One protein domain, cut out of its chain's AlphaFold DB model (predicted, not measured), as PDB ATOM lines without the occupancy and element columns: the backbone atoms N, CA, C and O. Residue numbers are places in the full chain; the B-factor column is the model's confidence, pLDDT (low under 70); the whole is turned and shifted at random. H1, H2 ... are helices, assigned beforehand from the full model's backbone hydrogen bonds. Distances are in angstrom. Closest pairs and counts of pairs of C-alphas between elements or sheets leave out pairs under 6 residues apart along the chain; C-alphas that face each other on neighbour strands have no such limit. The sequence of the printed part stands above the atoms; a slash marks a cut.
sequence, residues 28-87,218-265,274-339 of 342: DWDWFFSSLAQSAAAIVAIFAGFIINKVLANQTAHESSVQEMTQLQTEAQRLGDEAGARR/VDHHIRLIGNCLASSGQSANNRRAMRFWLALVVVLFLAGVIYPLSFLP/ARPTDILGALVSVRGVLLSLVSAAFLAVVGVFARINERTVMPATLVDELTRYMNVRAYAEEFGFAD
ATOM      1  N   ASP A  28      35.568  -1.966 -22.914       75.12
ATOM      2  CA  ASP A  28      36.275  -0.850 -22.273       75.12
ATOM      3  C   ASP A  28      36.956   0.091 -23.286       75.12
ATOM      4  O   ASP A  28      36.903   1.315 -23.125       75.12
ATOM      5  N   TRP A  29      37.559  -0.441 -24.358       77.38
ATOM      6  CA  TRP A  29      38.211   0.386 -25.387       77.38
ATOM      7  C   TRP A  29      37.212   1.140 -26.260       77.38
ATOM      8  O   TRP A  29      37.420   2.325 -26.535       77.38
ATOM      9  N   ASP A  30      36.114   0.493 -26.652       79.31
ATOM     10  CA  ASP A  30      35.069   1.152 -27.431       79.31
ATOM     11  C   ASP A  30      34.413   2.288 -26.624       79.31
ATOM     12  O   ASP A  30      34.185   3.389 -27.141       79.31
ATOM     13  N   TRP A  31      34.183   2.068 -25.324       83.56
ATOM     14  CA  TRP A  31      33.708   3.107 -24.410       83.56
ATOM     15  C   TRP A  31      34.730   4.241 -24.229       83.56
ATOM     16  O   TRP A  31      34.355   5.418 -24.262       83.56
ATOM     17  N   PHE A  32      36.022   3.924 -24.090       82.81
ATOM     18  CA  PHE A  32      37.087   4.922 -23.955       82.81
ATOM     19  C   PHE A  32      37.205   5.812 -25.200       82.81
ATOM     20  O   PHE A  32      37.157   7.036 -25.087       82.81
ATOM     21  N   PHE A  33      37.302   5.233 -26.401       81.94
ATOM     22  CA  PHE A  33      37.421   6.021 -27.632       81.94
ATOM     23  C   PHE A  33      36.146   6.806 -27.950       81.94
ATOM     24  O   PHE A  33      36.235   7.940 -28.420       81.94
ATOM     25  N   SER A  34      34.968   6.252 -27.645       82.75
ATOM     26  CA  SER A  34      33.693   6.957 -27.804       82.75
ATOM     27  C   SER A  34      33.567   8.141 -26.838       82.75
ATOM     28  O   SER A  34      33.252   9.252 -27.267       82.75
ATOM     29  N   SER A  35      33.885   7.959 -25.552       88.06
ATOM     30  CA  SER A  35      33.851   9.046 -24.558       88.06
ATOM     31  C   SER A  35      34.918  10.120 -24.823       88.06
ATOM     32  O   SER A  35      34.641  11.317 -24.688       88.06
ATOM     33  N   LEU A  36      36.109   9.727 -25.288       86.44
ATOM     34  CA  LEU A  36      37.156  10.652 -25.723       86.44
ATOM     35  C   LEU A  36      36.721  11.457 -26.956       86.44
ATOM     36  O   LEU A  36      36.825  12.682 -26.945       86.44
ATOM     37  N   ALA A  37      36.172  10.803 -27.986       88.38
ATOM     38  CA  ALA A  37      35.667  11.484 -29.179       88.38
ATOM     39  C   ALA A  37      34.536  12.467 -28.847       88.38
ATOM     40  O   ALA A  37      34.517  13.585 -29.360       88.38
ATOM     41  N   GLN A  38      33.601  12.073 -27.976       90.75
ATOM     42  CA  GLN A  38      32.477  12.916 -27.557       90.75
ATOM     43  C   GLN A  38      32.942  14.136 -26.755       90.75
ATOM     44  O   GLN A  38      32.508  15.256 -27.029       90.75
ATOM     45  N   SER A  39      33.852  13.947 -25.794       92.94
ATOM     46  CA  SER A  39      34.408  15.054 -25.007       92.94
ATOM     47  C   SER A  39      35.248  16.001 -25.870       92.94
ATOM     48  O   SER A  39      35.075  17.219 -25.785       92.94
ATOM     49  N   ALA A  40      36.077  15.473 -26.775       91.06
ATOM     50  CA  ALA A  40      36.819  16.276 -27.741       91.06
ATOM     51  C   ALA A  40      35.887  17.049 -28.686       91.06
ATOM     52  O   ALA A  40      36.102  18.239 -28.914       91.06
ATOM     53  N   ALA A  41      34.818  16.421 -29.188       90.44
ATOM     54  CA  ALA A  41      33.834  17.076 -30.047       90.44
ATOM     55  C   ALA A  41      33.123  18.229 -29.325       90.44
ATOM     56  O   ALA A  41      32.945  19.297 -29.909       90.44
ATOM     57  N   ALA A  42      32.774  18.052 -28.047       93.88
ATOM     58  CA  ALA A  42      32.181  19.110 -27.231       93.88
ATOM     59  C   ALA A  42      33.141  20.299 -27.047       93.88
ATOM     60  O   ALA A  42      32.746  21.451 -27.230       93.88
ATOM     61  N   ILE A  43      34.417  20.030 -26.754       91.75
ATOM     62  CA  ILE A  43      35.452  21.065 -26.626       91.75
ATOM     63  C   ILE A  43      35.630  21.812 -27.956       91.75
ATOM     64  O   ILE A  43      35.609  23.045 -27.981       91.75
ATOM     65  N   VAL A  44      35.751  21.081 -29.070       93.56
ATOM     66  CA  VAL A  44      35.856  21.662 -30.416       93.56
ATOM     67  C   VAL A  44      34.650  22.543 -30.725       93.56
ATOM     68  O   VAL A  44      34.841  23.648 -31.221       93.56
ATOM     69  N   ALA A  45      33.430  22.106 -30.406       90.94
ATOM     70  CA  ALA A  45      32.220  22.886 -30.654       90.94
ATOM     71  C   ALA A  45      32.228  24.226 -29.898       90.94
ATOM     72  O   ALA A  45      31.927  25.265 -30.489       90.94
ATOM     73  N   ILE A  46      32.630  24.224 -28.621       93.06
ATOM     74  CA  ILE A  46      32.723  25.442 -27.801       93.06
ATOM     75  C   ILE A  46      33.773  26.404 -28.374       93.06
ATOM     76  O   ILE A  46      33.481  27.580 -28.605       93.06
ATOM     77  N   PHE A  47      34.987  25.913 -28.648       91.69
ATOM     78  CA  PHE A  47      36.058  26.750 -29.197       91.69
ATOM     79  C   PHE A  47      35.731  27.261 -30.600       91.69
ATOM     80  O   PHE A  47      35.938  28.441 -30.877       91.69
ATOM     81  N   ALA A  48      35.181  26.411 -31.471       89.44
ATOM     82  CA  ALA A  48      34.758  26.801 -32.810       89.44
ATOM     83  C   ALA A  48      33.691  27.901 -32.756       89.44
ATOM     84  O   ALA A  48      33.816  28.888 -33.476       89.44
ATOM     85  N   GLY A  49      32.701  27.791 -31.864       91.94
ATOM     86  CA  GLY A  49      31.690  28.832 -31.661       91.94
ATOM     87  C   GLY A  49      32.296  30.176 -31.241       91.94
ATOM     88  O   GLY A  49      31.981  31.209 -31.834       91.94
ATOM     89  N   PHE A  50      33.219  30.169 -30.273       91.56
ATOM     90  CA  PHE A  50      33.917  31.385 -29.836       91.56
ATOM     91  C   PHE A  50      34.754  32.010 -30.960       91.56
ATOM     92  O   PHE A  50      34.702  33.220 -31.186       91.56
ATOM     93  N   ILE A  51      35.499  31.181 -31.689       90.50
ATOM     94  CA  ILE A  51      36.350  31.601 -32.802       90.50
ATOM     95  C   ILE A  51      35.490  32.197 -33.917       90.50
ATOM     96  O   ILE A  51      35.750  33.313 -34.349       90.50
ATOM     97  N   ILE A  52      34.422  31.523 -34.340       88.62
ATOM     98  CA  ILE A  52      33.497  32.037 -35.359       88.62
ATOM     99  C   ILE A  52      32.940  33.404 -34.953       88.62
ATOM    100  O   ILE A  52      33.009  34.349 -35.738       88.62
ATOM    101  N   ASN A  53      32.462  33.538 -33.713       90.44
ATOM    102  CA  ASN A  53      31.939  34.809 -33.216       90.44
ATOM    103  C   ASN A  53      33.013  35.910 -33.240       90.44
ATOM    104  O   ASN A  53      32.756  37.043 -33.645       90.44
ATOM    105  N   LYS A  54      34.257  35.567 -32.888       89.44
ATOM    106  CA  LYS A  54      35.386  36.496 -32.971       89.44
ATOM    107  C   LYS A  54      35.735  36.877 -34.416       89.44
ATOM    108  O   LYS A  54      36.053  38.041 -34.645       89.44
ATOM    109  N   VAL A  55      35.654  35.955 -35.389       89.44
ATOM    110  CA  VAL A  55      35.845  36.278 -36.822       89.44
ATOM    111  C   VAL A  55      34.798  37.295 -37.265       89.44
ATOM    112  O   VAL A  55      35.159  38.308 -37.856       89.44
ATOM    113  N   LEU A  56      33.525  37.046 -36.951       88.69
ATOM    114  CA  LEU A  56      32.422  37.928 -37.335       88.69
ATOM    115  C   LEU A  56      32.568  39.317 -36.703       88.69
ATOM    116  O   LEU A  56      32.464  40.317 -37.404       88.69
ATOM    117  N   ALA A  57      32.901  39.388 -35.411       88.25
ATOM    118  CA  ALA A  57      33.159  40.656 -34.730       88.25
ATOM    119  C   ALA A  57      34.358  41.419 -35.326       88.25
ATOM    120  O   ALA A  57      34.336  42.643 -35.426       88.25
ATOM    121  N   ASN A  58      35.413  40.713 -35.745       86.75
ATOM    122  CA  ASN A  58      36.546  41.343 -36.423       86.75
ATOM    123  C   ASN A  58      36.162  41.853 -37.821       86.75
ATOM    124  O   ASN A  58      36.683  42.879 -38.252       86.75
ATOM    125  N   GLN A  59      35.277  41.150 -38.534       87.56
ATOM    126  CA  GLN A  59      34.790  41.584 -39.841       87.56
ATOM    127  C   GLN A  59      33.957  42.864 -39.725       87.56
ATOM    128  O   GLN A  59      34.214  43.813 -40.459       87.56
ATOM    129  N   THR A  60      33.017  42.929 -38.779       87.94
ATOM    130  CA  THR A  60      32.206  44.140 -38.580       87.94
ATOM    131  C   THR A  60      33.059  45.327 -38.136       87.94
ATOM    132  O   THR A  60      32.880  46.436 -38.635       87.94
ATOM    133  N   ALA A  61      34.047  45.099 -37.262       86.94
ATOM    134  CA  ALA A  61      35.018  46.126 -36.891       86.94
ATOM    135  C   ALA A  61      35.845  46.601 -38.098       86.94
ATOM    136  O   ALA A  61      36.072  47.796 -38.255       86.94
ATOM    137  N   HIS A  62      36.260  45.685 -38.979       88.12
ATOM    138  CA  HIS A  62      36.983  46.029 -40.202       88.12
ATOM    139  C   HIS A  62      36.136  46.878 -41.158       88.12
ATOM    140  O   HIS A  62      36.621  47.900 -41.635       88.12
ATOM    141  N   GLU A  63      34.883  46.497 -41.407       88.12
ATOM    142  CA  GLU A  63      33.954  47.263 -42.250       88.12
ATOM    143  C   GLU A  63      33.727  48.676 -41.688       88.12
ATOM    144  O   GLU A  63      33.808  49.656 -42.428       88.12
ATOM    145  N   SER A  64      33.557  48.789 -40.366       89.12
ATOM    146  CA  SER A  64      33.471  50.072 -39.659       89.12
ATOM    147  C   SER A  64      34.725  50.928 -39.858       89.12
ATOM    148  O   SER A  64      34.614  52.108 -40.176       89.12
ATOM    149  N   SER A  65      35.921  50.356 -39.690       88.69
ATOM    150  CA  SER A  65      37.180  51.089 -39.888       88.69
ATOM    151  C   SER A  65      37.380  51.528 -41.338       88.69
ATOM    152  O   SER A  65      37.836  52.640 -41.578       88.69
ATOM    153  N   VAL A  66      37.017  50.697 -42.321       90.25
ATOM    154  CA  VAL A  66      37.089  51.081 -43.742       90.25
ATOM    155  C   VAL A  66      36.141  52.245 -44.038       90.25
ATOM    156  O   VAL A  66      36.511  53.183 -44.747       90.25
ATOM    157  N   GLN A  67      34.931  52.220 -43.472       92.25
ATOM    158  CA  GLN A  67      33.974  53.315 -43.613       92.25
ATOM    159  C   GLN A  67      34.495  54.608 -42.974       92.25
ATOM    160  O   GLN A  67      34.418  55.661 -43.603       92.25
ATOM    161  N   GLU A  68      35.060  54.532 -41.768       93.06
ATOM    162  CA  GLU A  68      35.685  55.668 -41.083       93.06
ATOM    163  C   GLU A  68      36.821  56.269 -41.920       93.06
ATOM    164  O   GLU A  68      36.840  57.471 -42.167       93.06
ATOM    165  N   MET A  69      37.725  55.439 -42.442       93.31
ATOM    166  CA  MET A  69      38.808  55.902 -43.308       93.31
ATOM    167  C   MET A  69      38.298  56.573 -44.590       93.31
ATOM    168  O   MET A  69      38.840  57.591 -45.014       93.31
ATOM    169  N   THR A  70      37.235  56.040 -45.193       93.81
ATOM    170  CA  THR A  70      36.619  56.632 -46.393       93.81
ATOM    171  C   THR A  70      35.975  57.988 -46.077       93.81
ATOM    172  O   THR A  70      36.048  58.928 -46.871       93.81
ATOM    173  N   GLN A  71      35.364  58.121 -44.896       95.50
ATOM    174  CA  GLN A  71      34.851  59.404 -44.414       95.50
ATOM    175  C   GLN A  71      35.986  60.399 -44.177       95.50
ATOM    176  O   GLN A  71      35.873  61.544 -44.608       95.50
ATOM    177  N   LEU A  72      37.089  59.960 -43.562       96.12
ATOM    178  CA  LEU A  72      38.265  60.801 -43.365       96.12
ATOM    179  C   LEU A  72      38.842  61.268 -44.703       96.12
ATOM    180  O   LEU A  72      39.138  62.443 -44.847       96.12
ATOM    181  N   GLN A  73      38.920  60.399 -45.708       95.25
ATOM    182  CA  GLN A  73      39.367  60.776 -47.050       95.25
ATOM    183  C   GLN A  73      38.456  61.836 -47.688       95.25
ATOM    184  O   GLN A  73      38.936  62.815 -48.257       95.25
ATOM    185  N   THR A  74      37.138  61.663 -47.577       95.69
ATOM    186  CA  THR A  74      36.160  62.629 -48.108       95.69
ATOM    187  C   THR A  74      36.289  63.982 -47.404       95.69
ATOM    188  O   THR A  74      36.260  65.034 -48.042       95.69
ATOM    189  N   GLU A  75      36.466  63.962 -46.084       96.06
ATOM    190  CA  GLU A  75      36.684  65.166 -45.287       96.06
ATOM    191  C   GLU A  75      38.023  65.833 -45.625       96.06
ATOM    192  O   GLU A  75      38.090  67.059 -45.704       96.06
ATOM    193  N   ALA A  76      39.063  65.047 -45.910       95.62
ATOM    194  CA  ALA A  76      40.355  65.564 -46.327       95.62
ATOM    195  C   ALA A  76      40.256  66.327 -47.653       95.62
ATOM    196  O   ALA A  76      40.773  67.439 -47.768       95.62
ATOM    197  N   GLN A  77      39.528  65.772 -48.627       95.06
ATOM    198  CA  GLN A  77      39.226  66.448 -49.892       95.06
ATOM    199  C   GLN A  77      38.432  67.737 -49.658       95.06
ATOM    200  O   GLN A  77      38.825  68.794 -50.145       95.06
ATOM    201  N   ARG A  78      37.380  67.683 -48.830       97.06
ATOM    202  CA  ARG A  78      36.566  68.859 -48.479       97.06
ATOM    203  C   ARG A  78      37.402  69.971 -47.841       97.06
ATOM    204  O   ARG A  78      37.214  71.143 -48.164       97.06
ATOM    205  N   LEU A  79      38.302  69.623 -46.922       96.69
ATOM    206  CA  LEU A  79      39.203  70.576 -46.271       96.69
ATOM    207  C   LEU A  79      40.255  71.121 -47.241       96.69
ATOM    208  O   LEU A  79      40.582  72.301 -47.153       96.69
ATOM    209  N   GLY A  80      40.744  70.298 -48.172       95.00
ATOM    210  CA  GLY A  80      41.612  70.734 -49.265       95.00
ATOM    211  C   GLY A  80      40.928  71.769 -50.158       95.00
ATOM    212  O   GLY A  80      41.485  72.835 -50.398       95.00
ATOM    213  N   ASP A  81      39.677  71.527 -50.554       95.12
ATOM    214  CA  ASP A  81      38.880  72.491 -51.324       95.12
ATOM    215  C   ASP A  81      38.607  73.779 -50.524       95.12
ATOM    216  O   ASP A  81      38.710  74.892 -51.049       95.12
ATOM    217  N   GLU A  82      38.285  73.657 -49.229       95.19
ATOM    218  CA  GLU A  82      38.053  74.802 -48.337       95.19
ATOM    219  C   GLU A  82      39.320  75.653 -48.153       95.19
ATOM    220  O   GLU A  82      39.213  76.884 -48.064       95.19
ATOM    221  N   ALA A  83      40.492  75.010 -48.116       94.31
ATOM    222  CA  ALA A  83      41.800  75.649 -48.060       94.31
ATOM    223  C   ALA A  83      42.166  76.302 -49.400       94.31
ATOM    224  O   ALA A  83      42.484  77.488 -49.418       94.31
ATOM    225  N   GLY A  84      42.023  75.594 -50.522       91.56
ATOM    226  CA  GLY A  84      42.302  76.120 -51.862       91.56
ATOM    227  C   GLY A  84      41.400  77.291 -52.271       91.56
ATOM    228  O   GLY A  84      41.802  78.143 -53.057       91.56
ATOM    229  N   ALA A  85      40.196  77.393 -51.702       93.56
ATOM    230  CA  ALA A  85      39.308  78.540 -51.900       93.56
ATOM    231  C   ALA A  85      39.723  79.803 -51.112       93.56
ATOM    232  O   ALA A  85      39.112  80.866 -51.291       93.56
ATOM    233  N   ARG A  86      40.710  79.713 -50.206       94.25
ATOM    234  CA  ARG A  86      41.210  80.871 -49.448       94.25
ATOM    235  C   ARG A  86      42.052  81.779 -50.332       94.25
ATOM    236  O   ARG A  86      42.703  81.349 -51.278       94.25
ATOM    237  N   ARG A  87      42.074  83.071 -50.006       93.00
ATOM    238  CA  ARG A  87      42.774  84.082 -50.808       93.00
ATOM    239  C   ARG A  87      44.200  84.301 -50.309       93.00
ATOM    240  O   ARG A  87      44.560  85.433 -49.975       93.00
ATOM    241  N   VAL A 218      42.339  71.385 -40.294       95.94
ATOM    242  CA  VAL A 218      43.340  70.500 -40.907       95.94
ATOM    243  C   VAL A 218      44.223  69.838 -39.847       95.94
ATOM    244  O   VAL A 218      44.340  68.618 -39.842       95.94
ATOM    245  N   ASP A 219      44.769  70.594 -38.893       94.56
ATOM    246  CA  ASP A 219      45.618  70.037 -37.829       94.56
ATOM    247  C   ASP A 219      44.855  69.023 -36.964       94.56
ATOM    248  O   ASP A 219      45.379  67.972 -36.586       94.56
ATOM    249  N   HIS A 220      43.590  69.321 -36.646       95.75
ATOM    250  CA  HIS A 220      42.724  68.374 -35.952       95.75
ATOM    251  C   HIS A 220      42.503  67.109 -36.788       95.75
ATOM    252  O   HIS A 220      42.608  66.000 -36.266       95.75
ATOM    253  N   HIS A 221      42.249  67.270 -38.083       96.50
ATOM    254  CA  HIS A 221      42.005  66.167 -38.998       96.50
ATOM    255  C   HIS A 221      43.240  65.271 -39.187       96.50
ATOM    256  O   HIS A 221      43.113  64.051 -39.108       96.50
ATOM    257  N   ILE A 222      44.445  65.842 -39.283       95.31
ATOM    258  CA  ILE A 222      45.716  65.096 -39.304       95.31
ATOM    259  C   ILE A 222      45.847  64.201 -38.062       95.31
ATOM    260  O   ILE A 222      46.231  63.036 -38.170       95.31
ATOM    261  N   ARG A 223      45.467  64.698 -36.875       95.00
ATOM    262  CA  ARG A 223      45.470  63.885 -35.643       95.00
ATOM    263  C   ARG A 223      44.456  62.745 -35.700       95.00
ATOM    264  O   ARG A 223      44.762  61.646 -35.239       95.00
ATOM    265  N   LEU A 224      43.264  62.987 -36.251       95.31
ATOM    266  CA  LEU A 224      42.252  61.941 -36.436       95.31
ATOM    267  C   LEU A 224      42.757  60.846 -37.382       95.31
ATOM    268  O   LEU A 224      42.657  59.665 -37.050       95.31
ATOM    269  N   ILE A 225      43.375  61.234 -38.502       94.94
ATOM    270  CA  ILE A 225      44.008  60.308 -39.444       94.94
ATOM    271  C   ILE A 225      45.101  59.495 -38.742       94.94
ATOM    272  O   ILE A 225      45.082  58.267 -38.808       94.94
ATOM    273  N   GLY A 226      46.010  60.150 -38.014       93.19
ATOM    274  CA  GLY A 226      47.083  59.474 -37.281       93.19
ATOM    275  C   GLY A 226      46.558  58.437 -36.280       93.19
ATOM    276  O   GLY A 226      47.050  57.309 -36.238       93.19
ATOM    277  N   ASN A 227      45.506  58.777 -35.529       92.81
ATOM    278  CA  ASN A 227      44.860  57.851 -34.596       92.81
ATOM    279  C   ASN A 227      44.208  56.654 -35.314       92.81
ATOM    280  O   ASN A 227      44.337  55.516 -34.854       92.81
ATOM    281  N   CYS A 228      43.542  56.892 -36.448       90.88
ATOM    282  CA  CYS A 228      42.904  55.852 -37.260       90.88
ATOM    283  C   CYS A 228      43.936  54.896 -37.896       90.88
ATOM    284  O   CYS A 228      43.777  53.670 -37.891       90.88
ATOM    285  N   LEU A 229      45.054  55.428 -38.394       90.06
ATOM    286  CA  LEU A 229      46.140  54.620 -38.951       90.06
ATOM    287  C   LEU A 229      46.845  53.790 -37.866       90.06
ATOM    288  O   LEU A 229      47.123  52.604 -38.073       90.06
ATOM    289  N   ALA A 230      47.065  54.365 -36.679       87.44
ATOM    290  CA  ALA A 230      47.656  53.651 -35.549       87.44
ATOM    291  C   ALA A 230      46.775  52.482 -35.066       87.44
ATOM    292  O   ALA A 230      47.287  51.385 -34.812       87.44
ATOM    293  N   SER A 231      45.452  52.672 -34.983       83.06
ATOM    294  CA  SER A 231      44.515  51.605 -34.596       83.06
ATOM    295  C   SER A 231      44.466  50.473 -35.634       83.06
ATOM    296  O   SER A 231      44.361  49.294 -35.286       83.06
ATOM    297  N   SER A 232      44.664  50.801 -36.911       76.62
ATOM    298  CA  SER A 232      44.663  49.840 -38.017       76.62
ATOM    299  C   SER A 232      45.839  48.862 -37.991       76.62
ATOM    300  O   SER A 232      45.694  47.703 -38.396       76.62
ATOM    301  N   GLY A 233      46.986  49.273 -37.439       68.88
ATOM    302  CA  GLY A 233      48.139  48.394 -37.219       68.88
ATOM    303  C   GLY A 233      47.852  47.226 -36.261       68.88
ATOM    304  O   GLY A 233      48.353  46.116 -36.471       68.88
ATOM    305  N   GLN A 234      46.988  47.413 -35.252       69.38
ATOM    306  CA  GLN A 234      46.628  46.346 -34.301       69.38
ATOM    307  C   GLN A 234      45.816  45.217 -34.958       69.38
ATOM    308  O   GLN A 234      45.976  44.039 -34.615       69.38
ATOM    309  N   SER A 235      45.002  45.546 -35.962       69.94
ATOM    310  CA  SER A 235      44.162  44.595 -36.700       69.94
ATOM    311  C   SER A 235      44.980  43.525 -37.440       69.94
ATOM    312  O   SER A 235      44.554  42.371 -37.554       69.94
ATOM    313  N   ALA A 236      46.203  43.851 -37.877       69.25
ATOM    314  CA  ALA A 236      47.096  42.901 -38.542       69.25
ATOM    315  C   ALA A 236      47.593  41.779 -37.606       69.25
ATOM    316  O   ALA A 236      47.719  40.628 -38.042       69.25
ATOM    317  N   ASN A 237      47.840  42.085 -36.327       72.62
ATOM    318  CA  ASN A 237      48.246  41.088 -35.330       72.62
ATOM    319  C   ASN A 237      47.089  40.148 -34.970       72.62
ATOM    320  O   ASN A 237      47.278  38.930 -34.909       72.62
ATOM    321  N   ASN A 238      45.879  40.693 -34.823       80.25
ATOM    322  CA  ASN A 238      44.673  39.919 -34.520       80.25
ATOM    323  C   ASN A 238      44.389  38.853 -35.602       80.25
ATOM    324  O   ASN A 238      44.090  37.700 -35.291       80.25
ATOM    325  N   ARG A 239      44.610  39.177 -36.887       82.75
ATOM    326  CA  ARG A 239      44.451  38.231 -38.007       82.75
ATOM    327  C   ARG A 239      45.376  37.012 -37.920       82.75
ATOM    328  O   ARG A 239      44.931  35.898 -38.207       82.75
ATOM    329  N   ARG A 240      46.652  37.195 -37.548       83.12
ATOM    330  CA  ARG A 240      47.611  36.077 -37.409       83.12
ATOM    331  C   ARG A 240      47.214  35.155 -36.264       83.12
ATOM    332  O   ARG A 240      47.186  33.942 -36.455       83.12
ATOM    333  N   ALA A 241      46.855  35.737 -35.119       86.88
ATOM    334  CA  ALA A 241      46.340  34.981 -33.983       86.88
ATOM    335  C   ALA A 241      45.104  34.166 -34.394       86.88
ATOM    336  O   ALA A 241      45.011  32.982 -34.091       86.88
ATOM    337  N   MET A 242      44.201  34.758 -35.179       88.44
ATOM    338  CA  MET A 242      42.991  34.076 -35.625       88.44
ATOM    339  C   MET A 242      43.254  32.866 -36.528       88.44
ATOM    340  O   MET A 242      42.614  31.828 -36.374       88.44
ATOM    341  N   ARG A 243      44.231  32.965 -37.439       87.81
ATOM    342  CA  ARG A 243      44.659  31.824 -38.269       87.81
ATOM    343  C   ARG A 243      45.210  30.684 -37.419       87.81
ATOM    344  O   ARG A 243      44.892  29.529 -37.685       87.81
ATOM    345  N   PHE A 244      45.999  31.011 -36.397       90.44
ATOM    346  CA  PHE A 244      46.517  30.021 -35.459       90.44
ATOM    347  C   PHE A 244      45.380  29.298 -34.724       90.44
ATOM    348  O   PHE A 244      45.360  28.071 -34.696       90.44
ATOM    349  N   TRP A 245      44.390  30.035 -34.210       91.56
ATOM    350  CA  TRP A 245      43.237  29.444 -33.523       91.56
ATOM    351  C   TRP A 245      42.369  28.568 -34.437       91.56
ATOM    352  O   TRP A 245      41.964  27.480 -34.031       91.56
ATOM    353  N   LEU A 246      42.124  28.990 -35.684       91.69
ATOM    354  CA  LEU A 246      41.407  28.174 -36.673       91.69
ATOM    355  C   LEU A 246      42.169  26.881 -36.999       91.69
ATOM    356  O   LEU A 246      41.570  25.808 -37.027       91.69
ATOM    357  N   ALA A 247      43.490  26.962 -37.195       92.06
ATOM    358  CA  ALA A 247      44.327  25.788 -37.432       92.06
ATOM    359  C   ALA A 247      44.328  24.835 -36.227       92.06
ATOM    360  O   ALA A 247      44.199  23.624 -36.401       92.06
ATOM    361  N   LEU A 248      44.399  25.375 -35.007       93.00
ATOM    362  CA  LEU A 248      44.333  24.593 -33.774       93.00
ATOM    363  C   LEU A 248      43.013  23.821 -33.665       93.00
ATOM    364  O   LEU A 248      43.025  22.645 -33.319       93.00
ATOM    365  N   VAL A 249      41.884  24.452 -34.005       93.31
ATOM    366  CA  VAL A 249      40.569  23.793 -34.019       93.31
ATOM    367  C   VAL A 249      40.509  22.653 -35.036       93.31
ATOM    368  O   VAL A 249      39.962  21.597 -34.725       93.31
ATOM    369  N   VAL A 250      41.104  22.819 -36.221       93.69
ATOM    370  CA  VAL A 250      41.198  21.736 -37.218       93.69
ATOM    371  C   VAL A 250      42.022  20.572 -36.685       93.69
ATOM    372  O   VAL A 250      41.583  19.427 -36.770       93.69
ATOM    373  N   VAL A 251      43.185  20.852 -36.095       93.12
ATOM    374  CA  VAL A 251      44.039  19.816 -35.500       93.12
ATOM    375  C   VAL A 251      43.307  19.096 -34.371       93.12
ATOM    376  O   VAL A 251      43.311  17.868 -34.337       93.12
ATOM    377  N   LEU A 252      42.632  19.833 -33.488       92.31
ATOM    378  CA  LEU A 252      41.891  19.260 -32.368       92.31
ATOM    379  C   LEU A 252      40.715  18.399 -32.841       92.31
ATOM    380  O   LEU A 252      40.466  17.341 -32.273       92.31
ATOM    381  N   PHE A 253      40.020  18.810 -33.900       91.88
ATOM    382  CA  PHE A 253      38.955  18.013 -34.498       91.88
ATOM    383  C   PHE A 253      39.491  16.714 -35.117       91.88
ATOM    384  O   PHE A 253      38.976  15.632 -34.840       91.88
ATOM    385  N   LEU A 254      40.560  16.789 -35.914       89.19
ATOM    386  CA  LEU A 254      41.129  15.610 -36.569       89.19
ATOM    387  C   LEU A 254      41.751  14.634 -35.558       89.19
ATOM    388  O   LEU A 254      41.480  13.436 -35.613       89.19
ATOM    389  N   ALA A 255      42.545  15.134 -34.611       87.56
ATOM    390  CA  ALA A 255      43.238  14.308 -33.622       87.56
ATOM    391  C   ALA A 255      42.341  13.872 -32.452       87.56
ATOM    392  O   ALA A 255      42.557  12.809 -31.881       87.56
ATOM    393  N   GLY A 256      41.354  14.685 -32.076       85.69
ATOM    394  CA  GLY A 256      40.486  14.429 -30.926       85.69
ATOM    395  C   GLY A 256      39.172  13.738 -31.278       85.69
ATOM    396  O   GLY A 256      38.666  12.972 -30.468       85.69
ATOM    397  N   VAL A 257      38.618  13.971 -32.471       87.50
ATOM    398  CA  VAL A 257      37.325  13.394 -32.880       87.50
ATOM    399  C   VAL A 257      37.530  12.299 -33.918       87.50
ATOM    400  O   VAL A 257      37.143  11.157 -33.694       87.50
ATOM    401  N   ILE A 258      38.174  12.618 -35.041       86.00
ATOM    402  CA  ILE A 258      38.285  11.678 -36.166       86.00
ATOM    403  C   ILE A 258      39.221  10.513 -35.839       86.00
ATOM    404  O   ILE A 258      38.891   9.366 -36.135       86.00
ATOM    405  N   TYR A 259      40.357  10.784 -35.195       84.00
ATOM    406  CA  TYR A 259      41.326   9.748 -34.849       84.00
ATOM    407  C   TYR A 259      40.759   8.711 -33.857       84.00
ATOM    408  O   TYR A 259      40.796   7.530 -34.199       84.00
ATOM    409  N   PRO A 260      40.133   9.068 -32.716       82.31
ATOM    410  CA  PRO A 260      39.501   8.074 -31.843       82.31
ATOM    411  C   PRO A 260      38.354   7.306 -32.512       82.31
ATOM    412  O   PRO A 260      38.268   6.090 -32.364       82.31
ATOM    413  N   LEU A 261      37.512   7.982 -33.306       81.50
ATOM    414  CA  LEU A 261      36.415   7.323 -34.028       81.50
ATOM    415  C   LEU A 261      36.904   6.346 -35.103       81.50
ATOM    416  O   LEU A 261      36.172   5.423 -35.456       81.50
ATOM    417  N   SER A 262      38.129   6.515 -35.612       79.25
ATOM    418  CA  SER A 262      38.707   5.604 -36.604       79.25
ATOM    419  C   SER A 262      38.993   4.200 -36.055       79.25
ATOM    420  O   SER A 262      39.063   3.255 -36.839       79.25
ATOM    421  N   PHE A 263      39.092   4.047 -34.728       72.44
ATOM    422  CA  PHE A 263      39.321   2.758 -34.069       72.44
ATOM    423  C   PHE A 263      38.032   1.985 -33.751       72.44
ATOM    424  O   PHE A 263      38.118   0.839 -33.333       72.44
ATOM    425  N   LEU A 264      36.839   2.558 -33.961       73.12
ATOM    426  CA  LEU A 264      35.576   1.930 -33.549       73.12
ATOM    427  C   LEU A 264      34.887   1.092 -34.647       73.12
ATOM    428  O   LEU A 264      34.799   1.520 -35.809       73.12
ATOM    429  N   PRO A 265      34.228  -0.026 -34.271       63.06
ATOM    430  CA  PRO A 265      34.495  -0.913 -33.125       63.06
ATOM    431  C   PRO A 265      35.833  -1.655 -33.245       63.06
ATOM    432  O   PRO A 265      36.150  -2.143 -34.339       63.06
ATOM    433  N   ALA A 274      51.364   0.566 -38.798       55.09
ATOM    434  CA  ALA A 274      51.704   1.697 -39.664       55.09
ATOM    435  C   ALA A 274      51.988   1.258 -41.122       55.09
ATOM    436  O   ALA A 274      53.017   1.609 -41.699       55.09
ATOM    437  N   ARG A 275      51.111   0.441 -41.724       64.00
ATOM    438  CA  ARG A 275      51.207   0.039 -43.134       64.00
ATOM    439  C   ARG A 275      50.356   0.980 -44.000       64.00
ATOM    440  O   ARG A 275      49.144   1.041 -43.808       64.00
ATOM    441  N   PRO A 276      50.946   1.681 -44.989       59.12
ATOM    442  CA  PRO A 276      50.227   2.635 -45.844       59.12
ATOM    443  C   PRO A 276      49.024   2.044 -46.597       59.12
ATOM    444  O   PRO A 276      48.058   2.748 -46.876       59.12
ATOM    445  N   THR A 277      49.064   0.747 -46.914       62.88
ATOM    446  CA  THR A 277      47.991   0.022 -47.615       62.88
ATOM    447  C   THR A 277      46.757  -0.204 -46.746       62.88
ATOM    448  O   THR A 277      45.636  -0.124 -47.246       62.88
ATOM    449  N   ASP A 278      46.952  -0.417 -45.445       61.53
ATOM    450  CA  ASP A 278      45.866  -0.663 -44.489       61.53
ATOM    451  C   ASP A 278      45.134   0.652 -44.171       61.53
ATOM    452  O   ASP A 278      43.913   0.680 -44.035       61.53
ATOM    453  N   ILE A 279      45.870   1.771 -44.179       59.94
ATOM    454  CA  ILE A 279      45.328   3.130 -44.038       59.94
ATOM    455  C   ILE A 279      44.423   3.487 -45.230       59.94
ATOM    456  O   ILE A 279      43.338   4.038 -45.044       59.94
ATOM    457  N   LEU A 280      44.829   3.144 -46.458       58.22
ATOM    458  CA  LEU A 280      44.029   3.418 -47.657       58.22
ATOM    459  C   LEU A 280      42.774   2.529 -47.730       58.22
ATOM    460  O   LEU A 280      41.701   3.006 -48.099       58.22
ATOM    461  N   GLY A 281      42.886   1.261 -47.320       60.97
ATOM    462  CA  GLY A 281      41.741   0.355 -47.179       60.97
ATOM    463  C   GLY A 281      40.746   0.814 -46.106       60.97
ATOM    464  O   GLY A 281      39.534   0.744 -46.317       60.97
ATOM    465  N   ALA A 282      41.237   1.366 -44.992       60.31
ATOM    466  CA  ALA A 282      40.403   1.960 -43.950       60.31
ATOM    467  C   ALA A 282      39.681   3.236 -44.428       60.31
ATOM    468  O   ALA A 282      38.502   3.416 -44.112       60.31
ATOM    469  N   LEU A 283      40.333   4.076 -45.244       58.03
ATOM    470  CA  LEU A 283      39.738   5.282 -45.843       58.03
ATOM    471  C   LEU A 283      38.609   4.973 -46.844       58.03
ATOM    472  O   LEU A 283      37.631   5.714 -46.895       58.03
ATOM    473  N   VAL A 284      38.716   3.880 -47.610       63.22
ATOM    474  CA  VAL A 284      37.709   3.459 -48.612       63.22
ATOM    475  C   VAL A 284      36.573   2.618 -47.998       63.22
ATOM    476  O   VAL A 284      35.560   2.352 -48.643       63.22
ATOM    477  N   SER A 285      36.683   2.234 -46.724       74.12
ATOM    478  CA  SER A 285      35.587   1.585 -45.995       74.12
ATOM    479  C   SER A 285      34.386   2.529 -45.811       74.12
ATOM    480  O   SER A 285      34.550   3.745 -45.744       74.12
ATOM    481  N   VAL A 286      33.169   1.992 -45.645       74.50
ATOM    482  CA  VAL A 286      31.948   2.799 -45.396       74.50
ATOM    483  C   VAL A 286      32.126   3.766 -44.211       74.50
ATOM    484  O   VAL A 286      31.634   4.893 -44.247       74.50
ATOM    485  N   ARG A 287      32.883   3.354 -43.181       75.19
ATOM    486  CA  ARG A 287      33.221   4.186 -42.013       75.19
ATOM    487  C   ARG A 287      34.180   5.315 -42.381       75.19
ATOM    488  O   ARG A 287      33.935   6.460 -42.014       75.19
ATOM    489  N   GLY A 288      35.233   4.997 -43.133       77.31
ATOM    490  CA  GLY A 288      36.190   5.971 -43.653       77.31
ATOM    491  C   GLY A 288      35.517   7.011 -44.545       77.31
ATOM    492  O   GLY A 288      35.732   8.204 -44.355       77.31
ATOM    493  N   VAL A 289      34.608   6.580 -45.424       82.00
ATOM    494  CA  VAL A 289      33.804   7.473 -46.268       82.00
ATOM    495  C   VAL A 289      32.944   8.404 -45.410       82.00
ATOM    496  O   VAL A 289      32.996   9.617 -45.610       82.00
ATOM    497  N   LEU A 290      32.220   7.888 -44.411       83.50
ATOM    498  CA  LEU A 290      31.389   8.714 -43.527       83.50
ATOM    499  C   LEU A 290      32.224   9.726 -42.718       83.50
ATOM    500  O   LEU A 290      31.893  10.910 -42.681       83.50
ATOM    501  N   LEU A 291      33.334   9.288 -42.116       84.06
ATOM    502  CA  LEU A 291      34.237  10.161 -41.357       84.06
ATOM    503  C   LEU A 291      34.924  11.196 -42.253       84.06
ATOM    504  O   LEU A 291      35.089  12.348 -41.846       84.06
ATOM    505  N   SER A 292      35.280  10.823 -43.484       85.19
ATOM    506  CA  SER A 292      35.852  11.744 -44.468       85.19
ATOM    507  C   SER A 292      34.836  12.796 -44.909       85.19
ATOM    508  O   SER A 292      35.199  13.963 -45.016       85.19
ATOM    509  N   LEU A 293      33.561  12.425 -45.079       89.06
ATOM    510  CA  LEU A 293      32.486  13.350 -45.428       89.06
ATOM    511  C   LEU A 293      32.260  14.378 -44.316       89.06
ATOM    512  O   LEU A 293      32.201  15.577 -44.587       89.06
ATOM    513  N   VAL A 294      32.187  13.924 -43.061       89.12
ATOM    514  CA  VAL A 294      32.044  14.815 -41.898       89.12
ATOM    515  C   VAL A 294      33.268  15.722 -41.758       89.12
ATOM    516  O   VAL A 294      33.126  16.924 -41.535       89.12
ATOM    517  N   SER A 295      34.471  15.179 -41.964       90.44
ATOM    518  CA  SER A 295      35.707  15.965 -41.946       90.44
ATOM    519  C   SER A 295      35.736  17.005 -43.058       90.44
ATOM    520  O   SER A 295      36.048  18.161 -42.797       90.44
ATOM    521  N   ALA A 296      35.364  16.634 -44.282       92.19
ATOM    522  CA  ALA A 296      35.301  17.545 -45.417       92.19
ATOM    523  C   ALA A 296      34.290  18.672 -45.176       92.19
ATOM    524  O   ALA A 296      34.605  19.831 -45.435       92.19
ATOM    525  N   ALA A 297      33.114  18.360 -44.620       91.88
ATOM    526  CA  ALA A 297      32.120  19.364 -44.252       91.88
ATOM    527  C   ALA A 297      32.663  20.338 -43.191       91.88
ATOM    528  O   ALA A 297      32.553  21.554 -43.348       91.88
ATOM    529  N   PHE A 298      33.311  19.820 -42.145       91.75
ATOM    530  CA  PHE A 298      33.924  20.644 -41.104       91.75
ATOM    531  C   PHE A 298      35.053  21.532 -41.652       91.75
ATOM    532  O   PHE A 298      35.064  22.741 -41.414       91.75
ATOM    533  N   LEU A 299      35.969  20.962 -42.443       93.25
ATOM    534  CA  LEU A 299      37.049  21.707 -43.093       93.25
ATOM    535  C   LEU A 299      36.504  22.770 -44.053       93.25
ATOM    536  O   LEU A 299      37.072  23.857 -44.118       93.25
ATOM    537  N   ALA A 300      35.409  22.498 -44.768       93.81
ATOM    538  CA  ALA A 300      34.771  23.480 -45.638       93.81
ATOM    539  C   ALA A 300      34.249  24.684 -44.838       93.81
ATOM    540  O   ALA A 300      34.517  25.823 -45.215       93.81
ATOM    541  N   VAL A 301      33.580  24.450 -43.702       91.69
ATOM    542  CA  VAL A 301      33.107  25.531 -42.819       91.69
ATOM    543  C   VAL A 301      34.284  26.346 -42.281       91.69
ATOM    544  O   VAL A 301      34.294  27.571 -42.417       91.69
ATOM    545  N   VAL A 302      35.312  25.692 -41.729       92.06
ATOM    546  CA  VAL A 302      36.516  26.390 -41.247       92.06
ATOM    547  C   VAL A 302      37.204  27.151 -42.385       92.06
ATOM    548  O   VAL A 302      37.641  28.283 -42.188       92.06
ATOM    549  N   GLY A 303      37.253  26.572 -43.585       92.00
ATOM    550  CA  GLY A 303      37.812  27.187 -44.785       92.00
ATOM    551  C   GLY A 303      37.082  28.464 -45.202       92.00
ATOM    552  O   GLY A 303      37.731  29.445 -45.566       92.00
ATOM    553  N   VAL A 304      35.751  28.506 -45.081       91.62
ATOM    554  CA  VAL A 304      34.964  29.731 -45.301       91.62
ATOM    555  C   VAL A 304      35.372  30.818 -44.304       91.62
ATOM    556  O   VAL A 304      35.671  31.937 -44.720       91.62
ATOM    557  N   PHE A 305      35.465  30.501 -43.010       90.75
ATOM    558  CA  PHE A 305      35.866  31.480 -41.990       90.75
ATOM    559  C   PHE A 305      37.325  31.922 -42.119       90.75
ATOM    560  O   PHE A 305      37.630  33.100 -41.928       90.75
ATOM    561  N   ALA A 306      38.221  31.014 -42.506       89.31
ATOM    562  CA  ALA A 306      39.591  31.355 -42.857       89.31
ATOM    563  C   ALA A 306      39.613  32.353 -44.021       89.31
ATOM    564  O   ALA A 306      40.220  33.411 -43.887       89.31
ATOM    565  N   ARG A 307      38.874  32.085 -45.106       89.44
ATOM    566  CA  ARG A 307      38.770  32.986 -46.266       89.44
ATOM    567  C   ARG A 307      38.179  34.351 -45.904       89.44
ATOM    568  O   ARG A 307      38.654  35.364 -46.410       89.44
ATOM    569  N   ILE A 308      37.172  34.404 -45.033       87.75
ATOM    570  CA  ILE A 308      36.615  35.670 -44.526       87.75
ATOM    571  C   ILE A 308      37.696  36.455 -43.769       87.75
ATOM    572  O   ILE A 308      37.918  37.627 -44.055       87.75
ATOM    573  N   ASN A 309      38.438  35.795 -42.877       87.38
ATOM    574  CA  ASN A 309      39.536  36.409 -42.126       87.38
ATOM    575  C   ASN A 309      40.722  36.848 -43.015       87.38
ATOM    576  O   ASN A 309      41.524  37.686 -42.615       87.38
ATOM    577  N   GLU A 310      40.866  36.296 -44.221       82.50
ATOM    578  CA  GLU A 310      41.845  36.780 -45.205       82.50
ATOM    579  C   GLU A 310      41.394  38.042 -45.930       82.50
ATOM    580  O   GLU A 310      42.238  38.837 -46.334       82.50
ATOM    581  N   ARG A 311      40.083  38.245 -46.077       81.62
ATOM    582  CA  ARG A 311      39.524  39.417 -46.759       81.62
ATOM    583  C   ARG A 311      39.534  40.684 -45.906       81.62
ATOM    584  O   ARG A 311      39.370  41.757 -46.464       81.62
ATOM    585  N   THR A 312      39.800  40.595 -44.602       78.12
ATOM    586  CA  THR A 312      39.900  41.749 -43.683       78.12
ATOM    587  C   THR A 312      41.244  42.491 -43.783       78.12
ATOM    588  O   THR A 312      41.835  42.923 -42.787       78.12
ATOM    589  N   VAL A 313      41.803  42.592 -44.990       79.56
ATOM    590  CA  VAL A 313      43.026  43.357 -45.263       79.56
ATOM    591  C   VAL A 313      42.626  44.789 -45.590       79.56
ATOM    592  O   VAL A 313      41.803  45.010 -46.471       79.56
ATOM    593  N   MET A 314      43.217  45.755 -44.882       80.75
ATOM    594  CA  MET A 314      42.997  47.166 -45.192       80.75
ATOM    595  C   MET A 314      43.486  47.468 -46.614       80.75
ATOM    596  O   MET A 314      44.592  47.039 -46.960       80.75
ATOM    597  N   PRO A 315      42.698  48.179 -47.439       83.81
ATOM    598  CA  PRO A 315      43.125  48.554 -48.778       83.81
ATOM    599  C   PRO A 315      44.383  49.425 -48.697       83.81
ATOM    600  O   PRO A 315      44.345  50.511 -48.123       83.81
ATOM    601  N   ALA A 316      45.493  48.954 -49.272       84.50
ATOM    602  CA  ALA A 316      46.769  49.676 -49.234       84.50
ATOM    603  C   ALA A 316      46.649  51.083 -49.836       84.50
ATOM    604  O   ALA A 316      47.142  52.041 -49.259       84.50
ATOM    605  N   THR A 317      45.881  51.220 -50.919       89.00
ATOM    606  CA  THR A 317      45.623  52.506 -51.581       89.00
ATOM    607  C   THR A 317      45.009  53.540 -50.641       89.00
ATOM    608  O   THR A 317      45.392  54.702 -50.674       89.00
ATOM    609  N   LEU A 318      44.075  53.114 -49.789       87.44
ATOM    610  CA  LEU A 318      43.353  53.990 -48.871       87.44
ATOM    611  C   LEU A 318      44.253  54.429 -47.707       87.44
ATOM    612  O   LEU A 318      44.216  55.578 -47.279       87.44
ATOM    613  N   VAL A 319      45.103  53.514 -47.229       89.75
ATOM    614  CA  VAL A 319      46.126  53.809 -46.219       89.75
ATOM    615  C   VAL A 319      47.156  54.792 -46.767       89.75
ATOM    616  O   VAL A 319      47.466  55.774 -46.096       89.75
ATOM    617  N   ASP A 320      47.656  54.563 -47.981       91.00
ATOM    618  CA  ASP A 320      48.654  55.423 -48.623       91.00
ATOM    619  C   ASP A 320      48.095  56.833 -48.869       91.00
ATOM    620  O   ASP A 320      48.766  57.834 -48.611       91.00
ATOM    621  N   GLU A 321      46.839  56.927 -49.311       91.12
ATOM    622  CA  GLU A 321      46.163  58.202 -49.541       91.12
ATOM    623  C   GLU A 321      45.941  58.983 -48.242       91.12
ATOM    624  O   GLU A 321      46.290  60.161 -48.165       91.12
ATOM    625  N   LEU A 322      45.455  58.336 -47.180       93.00
ATOM    626  CA  LEU A 322      45.342  58.972 -45.865       93.00
ATOM    627  C   LEU A 322      46.707  59.364 -45.287       93.00
ATOM    628  O   LEU A 322      46.839  60.425 -44.683       93.00
ATOM    629  N   THR A 323      47.739  58.552 -45.514       93.44
ATOM    630  CA  THR A 323      49.112  58.874 -45.096       93.44
ATOM    631  C   THR A 323      49.613  60.137 -45.795       93.44
ATOM    632  O   THR A 323      50.239  60.981 -45.159       93.44
ATOM    633  N   ARG A 324      49.284  60.341 -47.078       93.31
ATOM    634  CA  ARG A 324      49.592  61.597 -47.781       93.31
ATOM    635  C   ARG A 324      48.932  62.799 -47.101       93.31
ATOM    636  O   ARG A 324      49.582  63.829 -46.936       93.31
ATOM    637  N   TYR A 325      47.684  62.651 -46.666       93.94
ATOM    638  CA  TYR A 325      46.933  63.672 -45.930       93.94
ATOM    639  C   TYR A 325      47.395  63.889 -44.483       93.94
ATOM    640  O   TYR A 325      46.848  64.754 -43.801       93.94
ATOM    641  N   MET A 326      48.413  63.168 -44.006       91.94
ATOM    642  CA  MET A 326      49.108  63.555 -42.777       91.94
ATOM    643  C   MET A 326      50.027  64.761 -42.978       91.94
ATOM    644  O   MET A 326      50.333  65.450 -42.012       91.94
ATOM    645  N   ASN A 327      50.464  65.032 -44.211       91.81
ATOM    646  CA  ASN A 327      51.253  66.217 -44.514       91.81
ATOM    647  C   ASN A 327      50.321  67.403 -44.776       91.81
ATOM    648  O   ASN A 327      49.461  67.341 -45.656       91.81
ATOM    649  N   VAL A 328      50.523  68.516 -44.069       91.94
ATOM    650  CA  VAL A 328      49.682  69.709 -44.227       91.94
ATOM    651  C   VAL A 328      49.712  70.293 -45.648       91.94
ATOM    652  O   VAL A 328      48.713  70.842 -46.116       91.94
ATOM    653  N   ARG A 329      50.818  70.089 -46.381       92.06
ATOM    654  CA  ARG A 329      50.968  70.491 -47.790       92.06
ATOM    655  C   ARG A 329      49.999  69.776 -48.724       92.06
ATOM    656  O   ARG A 329      49.769  70.247 -49.831       92.06
ATOM    657  N   ALA A 330      49.431  68.646 -48.303       91.62
ATOM    658  CA  ALA A 330      48.425  67.938 -49.085       91.62
ATOM    659  C   ALA A 330      47.088  68.696 -49.164       91.62
ATOM    660  O   ALA A 330      46.311  68.421 -50.076       91.62
ATOM    661  N   TYR A 331      46.826  69.632 -48.242       92.50
ATOM    662  CA  TYR A 331      45.601  70.441 -48.223       92.50
ATOM    663  C   TYR A 331      45.782  71.777 -48.944       92.50
ATOM    664  O   TYR A 331      44.910  72.183 -49.701       92.50
ATOM    665  N   ALA A 332      46.906  72.452 -48.701       92.00
ATOM    666  CA  ALA A 332      47.322  73.660 -49.408       92.00
ATOM    667  C   ALA A 332      48.844  73.808 -49.290       92.00
ATOM    668  O   ALA A 332      49.411  73.554 -48.223       92.00
ATOM    669  N   GLU A 333      49.512  74.220 -50.365       91.56
ATOM    670  CA  GLU A 333      50.973  74.356 -50.389       91.56
ATOM    671  C   GLU A 333      51.442  75.436 -49.400       91.56
ATOM    672  O   GLU A 333      52.415  75.255 -48.666       91.56
ATOM    673  N   GLU A 334      50.660  76.510 -49.291       91.12
ATOM    674  CA  GLU A 334      50.900  77.687 -48.462       91.12
ATOM    675  C   GLU A 334      50.987  77.365 -46.969       91.12
ATOM    676  O   GLU A 334      51.745  77.990 -46.221       91.12
ATOM    677  N   PHE A 335      50.252  76.346 -46.522       90.44
ATOM    678  CA  PHE A 335      50.321  75.865 -45.147       90.44
ATOM    679  C   PHE A 335      51.669  75.231 -44.798       90.44
ATOM    680  O   PHE A 335      52.042  75.235 -43.625       90.44
ATOM    681  N   GLY A 336      52.396  74.711 -45.787       85.56
ATOM    682  CA  GLY A 336      53.727  74.144 -45.591       85.56
ATOM    683  C   GLY A 336      54.864  75.160 -45.592       85.56
ATOM    684  O   GLY A 336      55.982  74.778 -45.251       85.56
ATOM    685  N   PHE A 337      54.607  76.409 -45.990       86.31
ATOM    686  CA  PHE A 337      55.555  77.517 -45.833       86.31
ATOM    687  C   PHE A 337      55.429  78.172 -44.458       86.31
ATOM    688  O   PHE A 337      56.434  78.567 -43.872       86.31
ATOM    689  N   ALA A 338      54.203  78.234 -43.930       79.56
ATOM    690  CA  ALA A 338      53.917  78.900 -42.664       79.56
ATOM    691  C   ALA A 338      54.474  78.169 -41.437       79.56
ATOM    692  O   ALA A 338      54.649  78.795 -40.394       79.56
ATOM    693  N   ASP A 339      54.748  76.872 -41.563       67.75
ATOM    694  CA  ASP A 339      55.340  76.060 -40.509       67.75
ATOM    695  C   ASP A 339      56.367  75.107 -41.145       67.75
ATOM    696  O   ASP A 339      56.006  74.021 -41.600       67.75
TER     697      ASP A 339
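Overview. This is residues 28 to 87, 218 to 265 and 274 to 339 of the 342 residues of an uncharacterized protein of Luteibacter anthropi (UniProt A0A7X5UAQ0). This is a long rod: H1 runs nearly end to end, H2 back beside it, H4 along one half. H1, H2 and H4 form an up-and-down bundle, each running against the one before it in the chain; short H3 makes a corner with H4 at one end of the rod, about perpendicular to it at 87 degrees. The printed part, 174 residues with six named helices, is all helix and extended, radius of gyration of the C-alphas 26.0 A, spans 88 by 28 by 21 A.

Along the chain. H1, residues 28 to 84, runs 82.7 A from C-alpha 28 at (36.275, -0.850, -22.273). H2 is 218 to 261, H3 276 to 284, H4 286 to 311, H5 316 to 324 and H6 335 to 338, C-alpha 338 at (53.917, 78.900, -42.664).

Arrangement. H1 touches H2 at a shallow tilt of 16 degrees, opposite ways; C-alphas 37 and 257 are closest, 4.5 A. H1 also touches H4 and H5; H6 touches no helix. Every O i to N i+4 pair is within hydrogen-bond range in H1, H3, H4 and H5, 33 of 40 in H2.

Size, cuts and confidence. Across cuts 88 to 217 and 266 to 273 the C-alpha gaps are 16.8 and 18.6 A. Residues 274 to 284 are among those under pLDDT 70.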